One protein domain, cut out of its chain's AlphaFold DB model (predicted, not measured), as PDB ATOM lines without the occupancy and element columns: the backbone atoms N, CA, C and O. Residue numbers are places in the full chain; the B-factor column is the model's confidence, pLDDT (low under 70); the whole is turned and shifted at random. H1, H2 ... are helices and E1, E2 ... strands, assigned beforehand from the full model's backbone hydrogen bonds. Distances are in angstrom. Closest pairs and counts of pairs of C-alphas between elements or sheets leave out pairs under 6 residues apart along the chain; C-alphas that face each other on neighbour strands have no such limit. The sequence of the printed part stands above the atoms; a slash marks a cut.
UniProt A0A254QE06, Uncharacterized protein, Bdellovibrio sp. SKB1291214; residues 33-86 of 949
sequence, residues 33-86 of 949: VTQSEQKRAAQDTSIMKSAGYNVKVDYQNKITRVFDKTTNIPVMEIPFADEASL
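This is residues 33 to 86 of the 949 residues of an uncharacterized protein of Bdellovibrio sp. SKB1291214 (UniProt A0A254QE06). One long helix, H1, covers one face of a small three-stranded sheet and runs along its strands, making two layers, a helix over a sheet. The sheet's other face is bare, and a short last helix, H2, lies off the sheet. The printed part has 54 residues, with two named helices and three named strands in the order H1, E1, E2, E3, H2; its class is mixed. The sheet runs E1, E2, E3, antiparallel throughout, as a meander, each strand the antiparallel neighbour of the one before. The whole is compact, with a radius of gyration of the C-alphas of 11.0 A, and elongated, spanning 32 by 20 by 17 A.

Start with H1, residues 35 to 50, where every O i to N i+4 pair is within hydrogen-bond range. Next come E1, residues 54 to 58, and E2, residues 63 to 67, a hairpin at 158 degrees; look at N 56 and O 65, 2.8 A apart. H1 is over E1 and E2 at a height over the sheet of 9.3 A; its closest C-alphas to E1 are Thr 45 and Val 55, 6.0 A. E3, residues 74 to 79, forms a hairpin with E2, with N 64 and O 78 at 2.7 A. H2, residues 83 to 86, is not on the sheet, is apart from H1, and is too short for an O i to N i+4 pair; its one O i to N i+3 pair is within range.

Find C-alpha 35 at (27.481, -2.114, -30.631); from there H1 runs 22.7 A. E1 measures 13.2 A, E2 12.8 A and E3 14.0 A. H2, 5.0 A long, ends at C-alpha 86, (24.760, 7.765, -16.150).

The C-alphas of Thr 70 and Ala 84 are the two farthest apart, at 33.7 A. The printed part has no cut and no long link. Its mean pLDDT is 81.5, with residue 33 and residues 81 to 86 under 70.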
ATOM      1  N   VAL A  33      23.285   3.491 -34.056       68.56
ATOM      2  CA  VAL A  33      23.376   2.766 -32.782       68.56
ATOM      3  C   VAL A  33      24.691   1.990 -32.750       68.56
ATOM      4  O   VAL A  33      24.970   1.173 -33.626       68.56
ATOM      5  N   THR A  34      25.504   2.244 -31.737       81.06
ATOM      6  CA  THR A  34      26.787   1.575 -31.514       81.06
ATOM      7  C   THR A  34      26.584   0.157 -30.960       81.06
ATOM      8  O   THR A  34      25.585  -0.145 -30.301       81.06
ATOM      9  N   GLN A  35      27.546  -0.748 -31.183       78.62
ATOM     10  CA  GLN A  35      27.481  -2.114 -30.631       78.62
ATOM     11  C   GLN A  35      27.397  -2.140 -29.094       78.62
ATOM     12  O   GLN A  35      26.808  -3.057 -28.522       78.62
ATOM     13  N   SER A  36      27.971  -1.145 -28.411       79.00
ATOM     14  CA  SER A  36      27.868  -1.006 -26.954       79.00
ATOM     15  C   SER A  36      26.445  -0.646 -26.514       79.00
ATOM     16  O   SER A  36      25.943  -1.247 -25.564       79.00
ATOM     17  N   GLU A  37      25.760   0.254 -27.226       79.44
ATOM     18  CA  GLU A  37      24.351   0.599 -26.979       79.44
ATOM     19  C   GLU A  37      23.426  -0.614 -27.208       79.44
ATOM     20  O   GLU A  37      22.530  -0.861 -26.403       79.44
ATOM     21  N   GLN A  38      23.685  -1.441 -28.232       84.38
ATOM     22  CA  GLN A  38      22.927  -2.682 -28.464       84.38
ATOM     23  C   GLN A  38      23.113  -3.714 -27.345       84.38
ATOM     24  O   GLN A  38      22.129  -4.280 -26.862       84.38
ATOM     25  N   LYS A  39      24.358  -3.949 -26.903       84.62
ATOM     26  CA  LYS A  39      24.647  -4.872 -25.790       84.62
ATOM     27  C   LYS A  39      23.976  -4.417 -24.495       84.62
ATOM     28  O   LYS A  39      23.441  -5.245 -23.762       84.62
ATOM     29  N   ARG A  40      23.951  -3.108 -24.243       77.69
ATOM     30  CA  ARG A  40      23.327  -2.535 -23.050       77.69
ATOM     31  C   ARG A  40      21.806  -2.616 -23.087       77.69
ATOM     32  O   ARG A  40      21.210  -3.085 -22.127       77.69
ATOM     33  N   ALA A  41      21.182  -2.281 -24.217       84.31
ATOM     34  CA  ALA A  41      19.741  -2.449 -24.391       84.31
ATOM     35  C   ALA A  41      19.303  -3.914 -24.196       84.31
ATOM     36  O   ALA A  41      18.263  -4.181 -23.592       84.31
ATOM     37  N   ALA A  42      20.118  -4.873 -24.653       87.25
ATOM     38  CA  ALA A  42      19.887  -6.298 -24.420       87.25
ATOM     39  C   ALA A  42      20.030  -6.681 -22.932       87.25
ATOM     40  O   ALA A  42      19.204  -7.434 -22.411       87.25
ATOM     41  N   GLN A  43      21.028  -6.132 -22.234       88.12
ATOM     42  CA  GLN A  43      21.225  -6.330 -20.796       88.12
ATOM     43  C   GLN A  43      20.062  -5.752 -19.972       88.12
ATOM     44  O   GLN A  43      19.493  -6.466 -19.146       88.12
ATOM     45  N   ASP A  44      19.652  -4.512 -20.240       81.62
ATOM     46  CA  ASP A  44      18.531  -3.853 -19.559       81.62
ATOM     47  C   ASP A  44      17.220  -4.606 -19.805       81.62
ATOM     48  O   ASP A  44      16.437  -4.842 -18.884       81.62
ATOM     49  N   THR A  45      17.011  -5.069 -21.041       90.75
ATOM     50  CA  THR A  45      15.863  -5.908 -21.401       90.75
ATOM     51  C   THR A  45      15.852  -7.215 -20.611       90.75
ATOM     52  O   THR A  45      14.795  -7.624 -20.136       90.75
ATOM     53  N   SER A  46      17.007  -7.863 -20.438       89.75
ATOM     54  CA  SER A  46      17.137  -9.102 -19.660       89.75
ATOM     55  C   SER A  46      16.828  -8.886 -18.172       89.75
ATOM     56  O   SER A  46      16.030  -9.618 -17.577       89.75
ATOM     57  N   ILE A  47      17.390  -7.832 -17.572       85.69
ATOM     58  CA  ILE A  47      17.188  -7.495 -16.155       85.69
ATOM     59  C   ILE A  47      15.724  -7.124 -15.884       85.69
ATOM     60  O   ILE A  47      15.116  -7.619 -14.939       85.69
ATOM     61  N   MET A  48      15.121  -6.290 -16.728       89.62
ATOM     62  CA  MET A  48      13.754  -5.816 -16.495       89.62
ATOM     63  C   MET A  48      12.707  -6.899 -16.787       89.62
ATOM     64  O   MET A  48      11.713  -6.998 -16.064       89.62
ATOM     65  N   LYS A  49      12.949  -7.780 -17.769       90.00
ATOM     66  CA  LYS A  49      12.095  -8.958 -17.987       90.00
ATOM     67  C   LYS A  49      12.184  -9.957 -16.836       90.00
ATOM     68  O   LYS A  49      11.150 -10.490 -16.437       90.00
ATOM     69  N   SER A  50      13.373 -10.184 -16.265       87.12
ATOM     70  CA  SER A  50      13.517 -11.066 -15.094       87.12
ATOM     71  C   SER A  50      12.866 -10.483 -13.834       87.12
ATOM     72  O   SER A  50      12.333 -11.231 -13.020       87.12
ATOM     73  N   ALA A  51      12.788  -9.153 -13.728       77.88
ATOM     74  CA  ALA A  51      12.027  -8.449 -12.694       77.88
ATOM     75  C   ALA A  51      10.501  -8.396 -12.946       77.88
ATOM     76  O   ALA A  51       9.770  -7.819 -12.140       77.88
ATOM     77  N   GLY A  52      10.006  -9.004 -14.032       89.31
ATOM     78  CA  GLY A  52       8.576  -9.146 -14.312       89.31
ATOM     79  C   GLY A  52       7.947  -8.031 -15.150       89.31
ATOM     80  O   GLY A  52       6.722  -7.961 -15.190       89.31
ATOM     81  N   TYR A  53       8.734  -7.195 -15.833       92.62
ATOM     82  CA  TYR A  53       8.233  -6.111 -16.685       92.62
ATOM     83  C   TYR A  53       8.241  -6.464 -18.179       92.62
ATOM     84  O   TYR A  53       9.049  -7.268 -18.652       92.62
ATOM     85  N   ASN A  54       7.367  -5.810 -18.947       92.81
ATOM     86  CA  ASN A  54       7.430  -5.809 -20.408       92.81
ATOM     87  C   ASN A  54       8.377  -4.703 -20.870       92.81
ATOM     88  O   ASN A  54       8.341  -3.599 -20.349       92.81
ATOM     89  N   VAL A  55       9.230  -4.969 -21.855       93.12
ATOM     90  CA  VAL A  55      10.275  -4.019 -22.258       93.12
ATOM     91  C   VAL A  55      10.253  -3.842 -23.769       93.12
ATOM     92  O   VAL A  55      10.287  -4.835 -24.498       93.12
ATOM     93  N   LYS A  56      10.206  -2.591 -24.239       94.44
ATOM     94  CA  LYS A  56      10.344  -2.226 -25.654       94.44
ATOM     95  C   LYS A  56      11.536  -1.302 -25.830       94.44
ATOM     96  O   LYS A  56      11.614  -0.251 -25.203       94.44
ATOM     97  N   VAL A  57      12.442  -1.694 -26.709       91.69
ATOM     98  CA  VAL A  57      13.640  -0.925 -27.023       91.69
ATOM     99  C   VAL A  57      13.338  -0.016 -28.214       91.69
ATOM    100  O   VAL A  57      12.971  -0.497 -29.283       91.69
ATOM    101  N   ASP A  58      13.458   1.292 -28.021       89.75
ATOM    102  CA  ASP A  58      13.269   2.324 -29.038       89.75
ATOM    103  C   ASP A  58      14.646   2.849 -29.463       89.75
ATOM    104  O   ASP A  58      15.223   3.765 -28.871       89.75
ATOM    105  N   TYR A  59      15.200   2.203 -30.488       84.94
ATOM    106  CA  TYR A  59      16.526   2.515 -31.015       84.94
ATOM    107  C   TYR A  59      16.607   3.892 -31.683       84.94
ATOM    108  O   TYR A  59      17.687   4.474 -31.718       84.94
ATOM    109  N   GLN A  60      15.488   4.426 -32.186       79.56
ATOM    110  CA  GLN A  60      15.456   5.747 -32.824       79.56
ATOM    111  C   GLN A  60      15.623   6.862 -31.795       79.56
ATOM    112  O   GLN A  60      16.356   7.819 -32.034       79.56
ATOM    113  N   ASN A  61      14.995   6.703 -30.630       78.75
ATOM    114  CA  ASN A  61      15.093   7.657 -29.528       78.75
ATOM    115  C   ASN A  61      16.210   7.314 -28.530       78.75
ATOM    116  O   ASN A  61      16.401   8.042 -27.560       78.75
ATOM    117  N   LYS A  62      16.953   6.222 -28.768       83.56
ATOM    118  CA  LYS A  62      17.980   5.683 -27.866       83.56
ATOM    119  C   LYS A  62      17.461   5.475 -26.432       83.56
ATOM    120  O   LYS A  62      18.122   5.863 -25.471       83.56
ATOM    121  N   ILE A  63      16.277   4.876 -26.277       83.25
ATOM    122  CA  ILE A  63      15.654   4.595 -24.970       83.25
ATOM    123  C   ILE A  63      15.116   3.157 -24.892       83.25
ATOM    124  O   ILE A  63      14.585   2.619 -25.859       83.25
ATOM    125  N   THR A  64      15.180   2.540 -23.716       86.69
ATOM    126  CA  THR A  64      14.459   1.309 -23.364       86.69
ATOM    127  C   THR A  64      13.227   1.683 -22.541       86.69
ATOM    128  O   THR A  64      13.355   2.138 -21.407       86.69
ATOM    129  N   ARG A  65      12.024   1.488 -23.084       90.06
ATOM    130  CA  ARG A  65      10.757   1.700 -22.371       90.06
ATOM    131  C   ARG A  65      10.347   0.437 -21.619       90.06
ATOM    132  O   ARG A  65      10.217  -0.632 -22.214       90.06
ATOM    133  N   VAL A  66      10.109   0.568 -20.321       89.12
ATOM    134  CA  VAL A  66       9.659  -0.491 -19.416       89.12
ATOM    135  C   VAL A  66       8.182  -0.273 -19.104       89.12
ATOM    136  O   VAL A  66       7.775   0.824 -18.734       89.12
ATOM    137  N   PHE A  67       7.383  -1.319 -19.244       90.25
ATOM    138  CA  PHE A  67       5.940  -1.342 -19.064       90.25
ATOM    139  C   PHE A  67       5.577  -2.315 -17.951       90.25
ATOM    140  O   PHE A  67       6.149  -3.407 -17.841       90.25
ATOM    141  N   ASP A  68       4.592  -1.938 -17.146       87.62
ATOM    142  CA  ASP A  68       3.998  -2.845 -16.177       87.62
ATOM    143  C   ASP A  68       3.312  -3.992 -16.930       87.62
ATOM    144  O   ASP A  68       2.583  -3.776 -17.900       87.62
ATOM    145  N   LYS A  69       3.564  -5.230 -16.502       86.62
ATOM    146  CA  LYS A  69       3.105  -6.424 -17.221       86.62
ATOM    147  C   LYS A  69       1.582  -6.573 -17.228       86.62
ATOM    148  O   LYS A  69       1.050  -7.198 -18.139       86.62
ATOM    149  N   THR A  70       0.898  -6.002 -16.238       79.06
ATOM    150  CA  THR A  70      -0.548  -6.160 -16.039       79.06
ATOM    151  C   THR A  70      -1.330  -5.052 -16.732       79.06
ATOM    152  O   THR A  70      -2.353  -5.305 -17.357       79.06
ATOM    153  N   THR A  71      -0.844  -3.817 -16.629       79.31
ATOM    154  CA  THR A  71      -1.550  -2.620 -17.111       79.31
ATOM    155  C   THR A  71      -1.040  -2.123 -18.461       79.31
ATOM    156  O   THR A  71      -1.722  -1.343 -19.118       79.31
ATOM    157  N   ASN A  72       0.146  -2.573 -18.894       83.81
ATOM    158  CA  ASN A  72       0.836  -2.124 -20.106       83.81
ATOM    159  C   ASN A  72       1.069  -0.599 -20.156       83.81
ATOM    160  O   ASN A  72       1.290  -0.030 -21.226       83.81
ATOM    161  N   ILE A  73       1.025   0.062 -18.997       76.00
ATOM    162  CA  ILE A  73       1.334   1.483 -18.829       76.00
ATOM    163  C   ILE A  73       2.862   1.619 -18.725       76.00
ATOM    164  O   ILE A  73       3.495   0.799 -18.047       76.00
ATOM    165  N   PRO A  74       3.487   2.603 -19.397       74.94
ATOM    166  CA  PRO A  74       4.919   2.850 -19.269       74.94
ATOM    167  C   PRO A  74       5.259   3.249 -17.829       74.94
ATOM    168  O   PRO A  74       4.696   4.192 -17.281       74.94
ATOM    169  N   VAL A  75       6.185   2.514 -17.221       75.88
ATOM    170  CA  VAL A  75       6.643   2.713 -15.838       75.88
ATOM    171  C   VAL A  75       7.955   3.490 -15.813       75.88
ATOM    172  O   VAL A  75       8.197   4.261 -14.889       75.88
ATOM    173  N   MET A  76       8.820   3.284 -16.812       77.75
ATOM    174  CA  MET A  76      10.160   3.874 -16.847       77.75
ATOM    175  C   MET A  76      10.717   3.929 -18.273       77.75
ATOM    176  O   MET A  76      10.496   3.010 -19.059       77.75
ATOM    177  N   GLU A  77      11.488   4.968 -18.591       84.88
ATOM    178  CA  GLU A  77      12.302   5.049 -19.809       84.88
ATOM    179  C   GLU A  77      13.787   5.101 -19.422       84.88
ATOM    180  O   GLU A  77      14.189   5.919 -18.596       84.88
ATOM    181  N   ILE A  78      14.604   4.210 -19.990       80.12
ATOM    182  CA  ILE A  78      16.039   4.092 -19.697       80.12
ATOM    183  C   ILE A  78      16.821   4.553 -20.934       80.12
ATOM    184  O   ILE A  78      16.825   3.836 -21.935       80.12
ATOM    185  N   PRO A  79      17.476   5.723 -20.923       78.38
ATOM    186  CA  PRO A  79      18.254   6.180 -22.068       78.38
ATOM    187  C   PRO A  79      19.541   5.368 -22.249       78.38
ATOM    188  O   PRO A  79      20.187   4.980 -21.273       78.38
ATOM    189  N   PHE A  80      19.969   5.176 -23.499       76.31
ATOM    190  CA  PHE A  80      21.278   4.614 -23.843       76.31
ATOM    191  C   PHE A  80      22.373   5.662 -23.618       76.31
ATOM    192  O   PHE A  80      22.998   6.164 -24.546       76.31
ATOM    193  N   ALA A  81      22.587   6.056 -22.371       67.38
ATOM    194  CA  ALA A  81      23.749   6.850 -22.004       67.38
ATOM    195  C   ALA A  81      24.901   5.907 -21.626       67.38
ATOM    196  O   ALA A  81      24.675   4.818 -21.090       67.38
ATOM    197  N   ASP A  82      26.147   6.292 -21.915       66.69
ATOM    198  CA  ASP A  82      27.314   5.546 -21.439       66.69
ATOM    199  C   ASP A  82      27.348   5.534 -19.893       66.69
ATOM    200  O   ASP A  82      26.717   6.350 -19.216       66.69
ATOM    201  N   GLU A  83      28.008   4.542 -19.290       57.19
ATOM    202  CA  GLU A  83      28.022   4.405 -17.826       57.19
ATOM    203  C   GLU A  83      28.672   5.622 -17.157       57.19
ATOM    204  O   GLU A  83      28.242   6.027 -16.084       57.19
ATOM    205  N   ALA A  84      29.631   6.270 -17.820       61.97
ATOM    206  CA  ALA A  84      30.248   7.506 -17.348       61.97
ATOM    207  C   ALA A  84      29.258   8.691 -17.303       61.97
ATOM    208  O   ALA A  84      29.358   9.555 -16.435       61.97
ATOM    209  N   SER A  85      28.273   8.719 -18.196       58.88
ATOM    210  CA  SER A  85      27.235   9.737 -18.329       58.88
ATOM    211  C   SER A  85      26.070   9.452 -17.396       58.88
ATOM    212  O   SER A  85      25.533  10.389 -16.817       58.88
ATOM    213  N   LEU A  86      25.730   8.179 -17.169       53.94
ATOM    214  CA  LEU A  86      24.760   7.765 -16.150       53.94
ATOM    215  C   LEU A  86      25.314   7.911 -14.731       53.94
ATOM    216  O   LEU A  86      24.581   8.325 -13.841       53.94
TER     217      LEU A  86